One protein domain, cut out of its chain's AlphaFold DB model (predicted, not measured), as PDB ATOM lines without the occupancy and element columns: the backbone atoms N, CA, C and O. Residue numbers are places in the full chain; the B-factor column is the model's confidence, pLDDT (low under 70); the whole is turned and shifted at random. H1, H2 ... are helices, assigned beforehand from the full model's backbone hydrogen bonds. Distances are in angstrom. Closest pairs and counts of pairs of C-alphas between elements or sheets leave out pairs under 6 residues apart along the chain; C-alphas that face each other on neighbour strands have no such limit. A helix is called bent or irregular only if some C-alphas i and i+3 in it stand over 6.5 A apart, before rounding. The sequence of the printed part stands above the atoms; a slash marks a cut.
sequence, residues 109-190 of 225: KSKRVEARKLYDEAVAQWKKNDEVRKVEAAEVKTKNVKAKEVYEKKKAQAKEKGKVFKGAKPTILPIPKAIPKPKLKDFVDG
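Overview. This is residues 109 to 190 of the 225 residues of an uncharacterized protein of Psilocybe cyanescens (UniProt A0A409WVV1). One very long helix, H1, runs nearly the whole length of the domain, and after its last residue, Glu 160, the backbone folds back and runs beside it as a drawn-out tail with no named strand. The tail, residues 161 to 184, ends in the tiny helix H2, which packs on H1 near the helix's first residues. The printed part has 82 residues with two named helices, H1 then H2, and no named strand; the class is all helix. The whole is extended, a rod with a radius of gyration of the C-alphas of 23.1 A, and the C-alphas span 77 by 18 by 11 A.

Arrangement. H1, residues 109 to 160, is the longest helix, and it is neither bent nor irregular. H2, residues 185 to 188, touches H1, which meets it with residues 111 to 119 alone. Their closest C-alphas are those of Ala 115 and Phe 187, 4.9 A apart, and 8 pairs of C-alphas are within 8 A. The centres of the two helices are 26.5 A apart. In H1 every O i to N i+4 pair is within hydrogen-bond range; H2 is too short for such a pair, and its one O i to N i+3 pair is within range.

Along the chain. H1 begins at C-alpha 109 at (-53.119, -18.792, 27.882) and ends at C-alpha 160 at (20.586, -26.263, 22.073), 74.3 A from first to last C-alpha. H2 measures 5.3 A and ends at C-alpha 188 at (-45.312, -25.302, 24.094).

Size, cuts and confidence. The two C-alphas farthest apart are those of Lys 109 and Gly 162, 77.2 A, while the first and last printed C-alphas, of Lys 109 and Gly 190, are 14.5 A apart. The link from H1 to H2 is long, with 24 residues. The printed part has no cut. Its mean pLDDT is 90.6, and residues 189 to 190 are under 70.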
ATOM      1  N   LYS A 109     -53.935 -19.756  27.128       88.31
ATOM      2  CA  LYS A 109     -53.119 -18.792  27.882       88.31
ATOM      3  C   LYS A 109     -52.459 -19.449  29.091       88.31
ATOM      4  O   LYS A 109     -51.259 -19.270  29.272       88.31
ATOM      5  N   SER A 110     -53.202 -20.242  29.868       88.38
ATOM      6  CA  SER A 110     -52.638 -20.958  31.020       88.38
ATOM      7  C   SER A 110     -51.508 -21.909  30.610       88.38
ATOM      8  O   SER A 110     -50.409 -21.799  31.146       88.38
ATOM      9  N   LYS A 111     -51.707 -22.713  29.554       89.69
ATOM     10  CA  LYS A 111     -50.677 -23.609  29.005       89.69
ATOM     11  C   LYS A 111     -49.427 -22.858  28.548       89.69
ATOM     12  O   LYS A 111     -48.318 -23.311  28.796       89.69
ATOM     13  N   ARG A 112     -49.584 -21.691  27.908       87.56
ATOM     14  CA  ARG A 112     -48.443 -20.850  27.496       87.56
ATOM     15  C   ARG A 112     -47.652 -20.326  28.692       87.56
ATOM     16  O   ARG A 112     -46.428 -20.300  28.641       87.56
ATOM     17  N   VAL A 113     -48.341 -19.910  29.755       91.06
ATOM     18  CA  VAL A 113     -47.695 -19.439  30.989       91.06
ATOM     19  C   VAL A 113     -46.953 -20.584  31.681       91.06
ATOM     20  O   VAL A 113     -45.811 -20.405  32.090       91.06
ATOM     21  N   GLU A 114     -47.565 -21.762  31.777       91.62
ATOM     22  CA  GLU A 114     -46.930 -22.959  32.344       91.62
ATOM     23  C   GLU A 114     -45.705 -23.395  31.533       91.62
ATOM     24  O   GLU A 114     -44.626 -23.559  32.097       91.62
ATOM     25  N   ALA A 115     -45.833 -23.475  30.205       91.38
ATOM     26  CA  ALA A 115     -44.722 -23.761  29.299       91.38
ATOM     27  C   ALA A 115     -43.564 -22.774  29.487       91.38
ATOM     28  O   ALA A 115     -42.397 -23.165  29.480       91.38
ATOM     29  N   ARG A 116     -43.880 -21.488  29.692       92.38
ATOM     30  CA  ARG A 116     -42.860 -20.467  29.920       92.38
ATOM     31  C   ARG A 116     -42.126 -20.667  31.242       92.38
ATOM     32  O   ARG A 116     -40.903 -20.587  31.248       92.38
ATOM     33  N   LYS A 117     -42.844 -20.981  32.325       94.25
ATOM     34  CA  LYS A 117     -42.232 -21.282  33.630       94.25
ATOM     35  C   LYS A 117     -41.278 -22.473  33.540       94.25
ATOM     36  O   LYS A 117     -40.130 -22.359  33.955       94.25
ATOM     37  N   LEU A 118     -41.718 -23.568  32.914       94.00
ATOM     38  CA  LEU A 118     -40.887 -24.760  32.710       94.00
ATOM     39  C   LEU A 118     -39.638 -24.458  31.869       94.00
ATOM     40  O   LEU A 118     -38.545 -24.929  32.179       94.00
ATOM     41  N   TYR A 119     -39.786 -23.642  30.823       94.75
ATOM     42  CA  TYR A 119     -38.656 -23.188  30.017       94.75
ATOM     43  C   TYR A 119     -37.663 -22.357  30.839       94.75
ATOM     44  O   TYR A 119     -36.458 -22.599  30.766       94.75
ATOM     45  N   ASP A 120     -38.146 -21.399  31.632       94.19
ATOM     46  CA  ASP A 120     -37.286 -20.540  32.448       94.19
ATOM     47  C   ASP A 120     -36.522 -21.367  33.509       94.19
ATOM     48  O   ASP A 120     -35.320 -21.163  33.705       94.19
ATOM     49  N   GLU A 121     -37.168 -22.372  34.111       95.25
ATOM     50  CA  GLU A 121     -36.531 -23.348  35.010       95.25
ATOM     51  C   GLU A 121     -35.451 -24.180  34.298       95.25
ATOM     52  O   GLU A 121     -34.322 -24.291  34.791       95.25
ATOM     53  N   ALA A 122     -35.753 -24.717  33.112       95.06
ATOM     54  CA  ALA A 122     -34.802 -25.495  32.320       95.06
ATOM     55  C   ALA A 122     -33.590 -24.655  31.889       95.06
ATOM     56  O   ALA A 122     -32.448 -25.120  31.936       95.06
ATOM     57  N   VAL A 123     -33.808 -23.393  31.512       96.06
ATOM     58  CA  VAL A 123     -32.728 -22.454  31.180       96.06
ATOM     59  C   VAL A 123     -31.881 -22.134  32.409       96.06
ATOM     60  O   VAL A 123     -30.658 -22.052  32.288       96.06
ATOM     61  N   ALA A 124     -32.486 -21.977  33.588       95.88
ATOM     62  CA  ALA A 124     -31.744 -21.753  34.825       95.88
ATOM     63  C   ALA A 124     -30.845 -22.950  35.177       95.88
ATOM     64  O   ALA A 124     -29.678 -22.761  35.526       95.88
ATOM     65  N   GLN A 125     -31.348 -24.179  35.029       95.12
ATOM     66  CA  GLN A 125     -30.544 -25.393  35.209       95.12
ATOM     67  C   GLN A 125     -29.422 -25.496  34.167       95.12
ATOM     68  O   GLN A 125     -28.274 -25.770  34.516       95.12
ATOM     69  N   TRP A 126     -29.726 -25.210  32.899       97.06
ATOM     70  CA  TRP A 126     -28.732 -25.198  31.829       97.06
ATOM     71  C   TRP A 126     -27.601 -24.196  32.097       97.06
ATOM     72  O   TRP A 126     -26.438 -24.550  31.925       97.06
ATOM     73  N   LYS A 127     -27.915 -22.981  32.573       96.44
ATOM     74  CA  LYS A 127     -26.902 -21.968  32.923       96.44
ATOM     75  C   LYS A 127     -25.937 -22.478  33.993       96.44
ATOM     76  O   LYS A 127     -24.730 -22.398  33.790       96.44
ATOM     77  N   LYS A 128     -26.462 -23.067  35.075       95.75
ATOM     78  CA  LYS A 128     -25.640 -23.656  36.148       95.75
ATOM     79  C   LYS A 128     -24.697 -24.734  35.603       95.75
ATOM     80  O   LYS A 128     -23.509 -24.731  35.907       95.75
ATOM     81  N   ASN A 129     -25.208 -25.619  34.749       93.50
ATOM     82  CA  ASN A 129     -24.405 -26.693  34.165       93.50
ATOM     83  C   ASN A 129     -23.358 -26.169  33.164       93.50
ATOM     84  O   ASN A 129     -22.239 -26.678  33.122       93.50
ATOM     85  N   ASP A 130     -23.688 -25.148  32.368       94.88
ATOM     86  CA  ASP A 130     -22.731 -24.544  31.434       94.88
ATOM     87  C   ASP A 130     -21.623 -23.767  32.159       94.88
ATOM     88  O   ASP A 130     -20.480 -23.778  31.705       94.88
ATOM     89  N   GLU A 131     -21.919 -23.137  33.298       93.94
ATOM     90  CA  GLU A 131     -20.909 -22.503  34.153       93.94
ATOM     91  C   GLU A 131     -19.904 -23.525  34.691       93.94
ATOM     92  O   GLU A 131     -18.699 -23.345  34.502       93.94
ATOM     93  N   VAL A 132     -20.381 -24.637  35.265       94.44
ATOM     94  CA  VAL A 132     -19.513 -25.736  35.730       94.44
ATOM     95  C   VAL A 132     -18.644 -26.255  34.582       94.44
ATOM     96  O   VAL A 132     -17.417 -26.303  34.689       94.44
ATOM     97  N   ARG A 133     -19.254 -26.526  33.423       94.44
ATOM     98  CA  ARG A 133     -18.541 -26.972  32.220       94.44
ATOM     99  C   ARG A 133     -17.482 -25.967  31.758       94.44
ATOM    100  O   ARG A 133     -16.410 -26.369  31.302       94.44
ATOM    101  N   LYS A 134     -17.761 -24.660  31.812       93.75
ATOM    102  CA  LYS A 134     -16.803 -23.606  31.429       93.75
ATOM    103  C   LYS A 134     -15.579 -23.608  32.337       93.75
ATOM    104  O   LYS A 134     -14.469 -23.478  31.816       93.75
ATOM    105  N   VAL A 135     -15.773 -23.784  33.644       94.12
ATOM    106  CA  VAL A 135     -14.676 -23.889  34.617       94.12
ATOM    107  C   VAL A 135     -13.825 -25.124  34.319       94.12
ATOM    108  O   VAL A 135     -12.623 -24.993  34.087       94.12
ATOM    109  N   GLU A 136     -14.444 -26.298  34.177       93.69
ATOM    110  CA  GLU A 136     -13.738 -27.541  33.831       93.69
ATOM    111  C   GLU A 136     -12.988 -27.428  32.492       93.69
ATOM    112  O   GLU A 136     -11.825 -27.820  32.368       93.69
ATOM    113  N   ALA A 137     -13.622 -26.834  31.477       94.75
ATOM    114  CA  ALA A 137     -13.000 -26.596  30.180       94.75
ATOM    115  C   ALA A 137     -11.784 -25.667  30.285       94.75
ATOM    116  O   ALA A 137     -10.785 -25.890  29.595       94.75
ATOM    117  N   ALA A 138     -11.851 -24.628  31.121       94.00
ATOM    118  CA  ALA A 138     -10.728 -23.732  31.370       94.00
ATOM    119  C   ALA A 138      -9.577 -24.477  32.061       94.00
ATOM    120  O   ALA A 138      -8.433 -24.386  31.611       94.00
ATOM    121  N   GLU A 139      -9.864 -25.298  33.071       94.25
ATOM    122  CA  GLU A 139      -8.850 -26.118  33.735       94.25
ATOM    123  C   GLU A 139      -8.167 -27.092  32.772       94.25
ATOM    124  O   GLU A 139      -6.937 -27.157  32.719       94.25
ATOM    125  N   VAL A 140      -8.939 -27.808  31.951       93.69
ATOM    126  CA  VAL A 140      -8.393 -28.722  30.937       93.69
ATOM    127  C   VAL A 140      -7.522 -27.966  29.933       93.69
ATOM    128  O   VAL A 140      -6.416 -28.412  29.617       93.69
ATOM    129  N   LYS A 141      -7.961 -26.785  29.475       93.25
ATOM    130  CA  LYS A 141      -7.154 -25.922  28.600       93.25
ATOM    131  C   LYS A 141      -5.837 -25.528  29.262       93.25
ATOM    132  O   LYS A 141      -4.793 -25.668  28.628       93.25
ATOM    133  N   THR A 142      -5.849 -25.101  30.527       93.38
ATOM    134  CA  THR A 142      -4.610 -24.729  31.233       93.38
ATOM    135  C   THR A 142      -3.660 -25.918  31.396       93.38
ATOM    136  O   THR A 142      -2.461 -25.767  31.164       93.38
ATOM    137  N   LYS A 143      -4.172 -27.117  31.712       94.25
ATOM    138  CA  LYS A 143      -3.373 -28.355  31.786       94.25
ATOM    139  C   LYS A 143      -2.740 -28.690  30.432       94.25
ATOM    140  O   LYS A 143      -1.541 -28.957  30.370       94.25
ATOM    141  N   ASN A 144      -3.511 -28.594  29.348       93.38
ATOM    142  CA  ASN A 144      -3.029 -28.835  27.987       93.38
ATOM    143  C   ASN A 144      -1.951 -27.826  27.558       93.38
ATOM    144  O   ASN A 144      -0.942 -28.222  26.970       93.38
ATOM    145  N   VAL A 145      -2.129 -26.539  27.880       94.00
ATOM    146  CA  VAL A 145      -1.131 -25.489  27.608       94.00
ATOM    147  C   VAL A 145       0.157 -25.761  28.384       94.00
ATOM    148  O   VAL A 145       1.218 -25.846  27.769       94.00
ATOM    149  N   LYS A 146       0.072 -26.015  29.696       93.62
ATOM    150  CA  LYS A 146       1.242 -26.341  30.531       93.62
ATOM    151  C   LYS A 146       1.987 -27.577  30.022       93.62
ATOM    152  O   LYS A 146       3.211 -27.562  29.923       93.62
ATOM    153  N   ALA A 147       1.268 -28.638  29.650       92.88
ATOM    154  CA  ALA A 147       1.876 -29.844  29.089       92.88
ATOM    155  C   ALA A 147       2.617 -29.550  27.772       92.88
ATOM    156  O   ALA A 147       3.738 -30.026  27.565       92.88
ATOM    157  N   LYS A 148       2.023 -28.719  26.904       93.69
ATOM    158  CA  LYS A 148       2.640 -28.276  25.650       93.69
ATOM    159  C   LYS A 148       3.884 -27.418  25.896       93.69
ATOM    160  O   LYS A 148       4.900 -27.650  25.252       93.69
ATOM    161  N   GLU A 149       3.850 -26.492  26.849       93.12
ATOM    162  CA  GLU A 149       5.010 -25.667  27.213       93.12
ATOM    163  C   GLU A 149       6.172 -26.499  27.761       93.12
ATOM    164  O   GLU A 149       7.317 -26.296  27.361       93.12
ATOM    165  N   VAL A 150       5.898 -27.463  28.648       92.62
ATOM    166  CA  VAL A 150       6.929 -28.376  29.173       92.62
ATOM    167  C   VAL A 150       7.567 -29.178  28.039       92.62
ATOM    168  O   VAL A 150       8.786 -29.363  28.018       92.62
ATOM    169  N   TYR A 151       6.761 -29.634  27.081       93.75
ATOM    170  CA  TYR A 151       7.252 -30.329  25.899       93.75
ATOM    171  C   TYR A 151       8.135 -29.431  25.019       93.75
ATOM    172  O   TYR A 151       9.248 -29.832  24.680       93.75
ATOM    173  N   GLU A 152       7.693 -28.209  24.705       93.31
ATOM    174  CA  GLU A 152       8.475 -27.265  23.895       93.31
ATOM    175  C   GLU A 152       9.782 -26.854  24.592       93.31
ATOM    176  O   GLU A 152      10.828 -26.821  23.946       93.31
ATOM    177  N   LYS A 153       9.780 -26.652  25.919       92.44
ATOM    178  CA  LYS A 153      11.007 -26.395  26.700       92.44
ATOM    179  C   LYS A 153      12.000 -27.556  26.600       92.44
ATOM    180  O   LYS A 153      13.179 -27.334  26.335       92.44
ATOM    181  N   LYS A 154      11.537 -28.804  26.758       91.50
ATOM    182  CA  LYS A 154      12.394 -29.998  26.611       91.50
ATOM    183  C   LYS A 154      12.934 -30.142  25.185       91.50
ATOM    184  O   LYS A 154      14.095 -30.505  24.999       91.50
ATOM    185  N   LYS A 155      12.107 -29.837  24.186       92.50
ATOM    186  CA  LYS A 155      12.490 -29.851  22.771       92.50
ATOM    187  C   LYS A 155      13.543 -28.783  22.457       92.50
ATOM    188  O   LYS A 155      14.520 -29.092  21.778       92.50
ATOM    189  N   ALA A 156      13.390 -27.568  22.985       91.50
ATOM    190  CA  ALA A 156      14.359 -26.483  22.835       91.50
ATOM    191  C   ALA A 156      15.715 -26.825  23.477       91.50
ATOM    192  O   ALA A 156      16.742 -26.729  22.812       91.50
ATOM    193  N   GLN A 157      15.718 -27.348  24.709       89.44
ATOM    194  CA  GLN A 157      16.948 -27.775  25.393       89.44
ATOM    195  C   GLN A 157      17.701 -28.884  24.644       89.44
ATOM    196  O   GLN A 157      18.930 -28.922  24.647       89.44
ATOM    197  N   ALA A 158      16.985 -29.818  24.009       89.19
ATOM    198  CA  ALA A 158      17.617 -30.845  23.182       89.19
ATOM    199  C   ALA A 158      18.254 -30.247  21.918       89.19
ATOM    200  O   ALA A 158      19.361 -30.647  21.552       89.19
ATOM    201  N   LYS A 159      17.592 -29.252  21.309       89.38
ATOM    202  CA  LYS A 159      18.100 -28.514  20.147       89.38
ATOM    203  C   LYS A 159      19.368 -27.723  20.481       89.38
ATOM    204  O   LYS A 159      20.335 -27.829  19.736       89.38
ATOM    205  N   GLU A 160      19.394 -26.995  21.600       87.69
ATOM    206  CA  GLU A 160      20.586 -26.263  22.073       87.69
ATOM    207  C   GLU A 160      21.785 -27.191  22.296       87.69
ATOM    208  O   GLU A 160      22.916 -26.846  21.975       87.69
ATOM    209  N   LYS A 161      21.537 -28.410  22.786       89.44
ATOM    210  CA  LYS A 161      22.571 -29.437  22.996       89.44
ATOM    211  C   LYS A 161      22.966 -30.189  21.716       89.44
ATOM    212  O   LYS A 161      23.707 -31.165  21.813       89.44
ATOM    213  N   GLY A 162      22.438 -29.807  20.547       87.00
ATOM    214  CA  GLY A 162      22.718 -30.458  19.263       87.00
ATOM    215  C   GLY A 162      22.220 -31.905  19.158       87.00
ATOM    216  O   GLY A 162      22.688 -32.655  18.304       87.00
ATOM    217  N   LYS A 163      21.293 -32.333  20.027       87.44
ATOM    218  CA  LYS A 163      20.762 -33.706  20.058       87.44
ATOM    219  C   LYS A 163      19.389 -33.775  19.390       87.44
ATOM    220  O   LYS A 163      18.550 -32.894  19.567       87.44
ATOM    221  N   VAL A 164      19.113 -34.872  18.678       83.75
ATOM    222  CA  VAL A 164      17.774 -35.146  18.128       83.75
ATOM    223  C   VAL A 164      16.798 -35.419  19.275       83.75
ATOM    224  O   VAL A 164      16.989 -36.343  20.067       83.75
ATOM    225  N   PHE A 165      15.739 -34.616  19.371       87.69
ATOM    226  CA  PHE A 165      14.704 -34.773  20.390       87.69
ATOM    227  C   PHE A 165      13.775 -35.953  20.054       87.69
ATOM    228  O   PHE A 165      13.079 -35.919  19.043       87.69
ATOM    229  N   LYS A 166      13.742 -36.985  20.910       88.06
ATOM    230  CA  LYS A 166      12.906 -38.197  20.747       88.06
ATOM    231  C   LYS A 166      11.680 -38.243  21.676       88.06
ATOM    232  O   LYS A 166      11.076 -39.296  21.843       88.06
ATOM    233  N   GLY A 167      11.333 -37.136  22.337       84.06
ATOM    234  CA  GLY A 167      10.184 -37.103  23.247       84.06
ATOM    235  C   GLY A 167       8.854 -37.147  22.493       84.06
ATOM    236  O   GLY A 167       8.687 -36.441  21.502       84.06
ATOM    237  N   ALA A 168       7.900 -37.944  22.978       86.56
ATOM    238  CA  ALA A 168       6.544 -37.978  22.433       86.56
ATOM    239  C   ALA A 168       5.785 -36.682  22.761       86.56
ATOM    240  O   ALA A 168       5.900 -36.140  23.866       86.56
ATOM    241  N   LYS A 169       5.004 -36.184  21.797       89.12
ATOM    242  CA  LYS A 169       4.138 -35.014  21.985       89.12
ATOM    243  C   LYS A 169       3.086 -35.327  23.060       89.12
ATOM    244  O   LYS A 169       2.526 -36.421  23.027       89.12
ATOM    245  N   PRO A 170       2.799 -34.405  23.995       88.88
ATOM    246  CA  PRO A 170       1.798 -34.644  25.026       88.88
ATOM    247  C   PRO A 170       0.418 -34.868  24.402       88.88
ATOM    248  O   PRO A 170       0.008 -34.133  23.498       88.88
ATOM    249  N   THR A 171      -0.297 -35.870  24.910       88.88
ATOM    250  CA  THR A 171      -1.689 -36.141  24.545       88.88
ATOM    251  C   THR A 171      -2.578 -35.025  25.078       88.88
ATOM    252  O   THR A 171      -2.537 -34.697  26.263       88.88
ATOM    253  N   ILE A 172      -3.373 -34.424  24.196       88.25
ATOM    254  CA  ILE A 172      -4.298 -33.345  24.550       88.25
ATOM    255  C   ILE A 172      -5.489 -33.965  25.286       88.25
ATOM    256  O   ILE A 172      -6.158 -34.844  24.746       88.25
ATOM    257  N   LEU A 173      -5.760 -33.501  26.505       87.50
ATOM    258  CA  LEU A 173      -6.945 -33.906  27.256       87.50
ATOM    259  C   LEU A 173      -8.216 -33.364  26.568       87.50
ATOM    260  O   LEU A 173      -8.215 -32.192  26.165       87.50
ATOM    261  N   PRO A 174      -9.292 -34.166  26.438       89.94
ATOM    262  CA  PRO A 174     -10.522 -33.743  25.770       89.94
ATOM    263  C   PRO A 174     -11.210 -32.598  26.517       89.94
ATOM    264  O   PRO A 174     -11.395 -32.664  27.729       89.94
ATOM    265  N   ILE A 175     -11.628 -31.560  25.789       91.56
ATOM    266  CA  ILE A 175     -12.401 -30.444  26.353       91.56
ATOM    267  C   ILE A 175     -13.889 -30.833  26.357       91.56
ATOM    268  O   ILE A 175     -14.382 -31.291  25.320       91.56
ATOM    269  N   PRO A 176     -14.627 -30.633  27.466       88.50
ATOM    270  CA  PRO A 176     -16.049 -30.957  27.523       88.50
ATOM    271  C   PRO A 176     -16.858 -30.126  26.511       88.50
ATOM    272  O   PRO A 176     -16.718 -28.898  26.419       88.50
ATOM    273  N   LYS A 177     -17.706 -30.816  25.734       90.75
ATOM    274  CA  LYS A 177     -18.544 -30.230  24.674       90.75
ATOM    275  C   LYS A 177     -19.642 -29.343  25.262       90.75
ATOM    276  O   LYS A 177     -20.117 -29.593  26.365       90.75
ATOM    277  N   ALA A 178     -20.053 -28.320  24.514       91.50
ATOM    278  CA  ALA A 178     -21.141 -27.434  24.919       91.50
ATOM    279  C   ALA A 178     -22.463 -28.207  25.059       91.50
ATOM    280  O   ALA A 178     -22.811 -29.009  24.192       91.50
ATOM    281  N   ILE A 179     -23.192 -27.942  26.144       89.50
ATOM    282  CA  ILE A 179     -24.525 -28.504  26.380       89.50
ATOM    283  C   ILE A 179     -25.520 -27.673  25.556       89.50
ATOM    284  O   ILE A 179     -25.494 -26.442  25.667       89.50
ATOM    285  N   PRO A 180     -26.390 -28.285  24.732       92.56
ATOM    286  CA  PRO A 180     -27.357 -27.539  23.934       92.56
ATOM    287  C   PRO A 180     -28.326 -26.770  24.836       92.56
ATOM    288  O   PRO A 180     -28.800 -27.286  25.849       92.56
ATOM    289  N   LYS A 181     -28.610 -25.517  24.470       92.88
ATOM    290  CA  LYS A 181     -29.545 -24.665  25.207       92.88
ATOM    291  C   LYS A 181     -30.990 -25.128  24.949       92.88
ATOM    292  O   LYS A 181     -31.328 -25.346  23.782       92.88
ATOM    293  N   PRO A 182     -31.846 -25.225  25.986       93.75
ATOM    294  CA  PRO A 182     -33.271 -25.508  25.811       93.75
ATOM    295  C   PRO A 182     -33.935 -24.492  24.872       93.75
ATOM    296  O   PRO A 182     -33.588 -23.306  24.915       93.75
ATOM    297  N   LYS A 183     -34.896 -24.923  24.045       92.94
ATOM    298  CA  LYS A 183     -35.664 -24.034  23.155       92.94
ATOM    299  C   LYS A 183     -37.107 -23.928  23.647       92.94
ATOM    300  O   LYS A 183     -37.694 -24.910  24.078       92.94
ATOM    301  N   LEU A 184     -37.714 -22.742  23.542       87.31
ATOM    302  CA  LEU A 184     -39.077 -22.501  24.047       87.31
ATOM    303  C   LEU A 184     -40.130 -23.409  23.387       87.31
ATOM    304  O   LEU A 184     -41.072 -23.843  24.043       87.31
ATOM    305  N   LYS A 185     -39.942 -23.736  22.104       87.88
ATOM    306  CA  LYS A 185     -40.831 -24.625  21.341       87.88
ATOM    307  C   LYS A 185     -40.977 -26.025  21.950       87.88
ATOM    308  O   LYS A 185     -42.043 -26.617  21.838       87.88
ATOM    309  N   ASP A 186     -39.957 -26.507  22.661       86.69
ATOM    310  CA  ASP A 186     -39.955 -27.842  23.272       86.69
ATOM    311  C   ASP A 186     -40.944 -27.935  24.457       86.69
ATOM    312  O   ASP A 186     -41.320 -29.027  24.876       86.69
ATOM    313  N   PHE A 187     -41.409 -26.787  24.969       85.19
ATOM    314  CA  PHE A 187     -42.308 -26.682  26.122       85.19
ATOM    315  C   PHE A 187     -43.749 -26.309  25.743       85.19
ATOM    316  O   PHE A 187     -44.653 -26.482  26.556       85.19
ATOM    317  N   VAL A 188     -43.989 -25.802  24.526       78.19
ATOM    318  CA  VAL A 188     -45.312 -25.302  24.094       78.19
ATOM    319  C   VAL A 188     -46.195 -26.412  23.510       78.19
ATOM    320  O   VAL A 188     -47.403 -26.402  23.739       78.19
ATOM    321  N   ASP A 189     -45.607 -27.398  22.827       62.38
ATOM    322  CA  ASP A 189     -46.365 -28.408  22.070       62.38
ATOM    323  C   ASP A 189     -46.526 -29.758  22.789       62.38
ATOM    324  O   ASP A 189     -47.001 -30.726  22.195       62.38
ATOM    325  N   GLY A 190     -46.110 -29.871  24.058       53.12
ATOM    326  CA  GLY A 190     -46.171 -31.136  24.810       53.12
ATOM    327  C   GLY A 190     -45.387 -32.287  24.163       53.12
ATOM    328  O   GLY A 190     -45.506 -33.438  24.575       53.12
TER     329      GLY A 190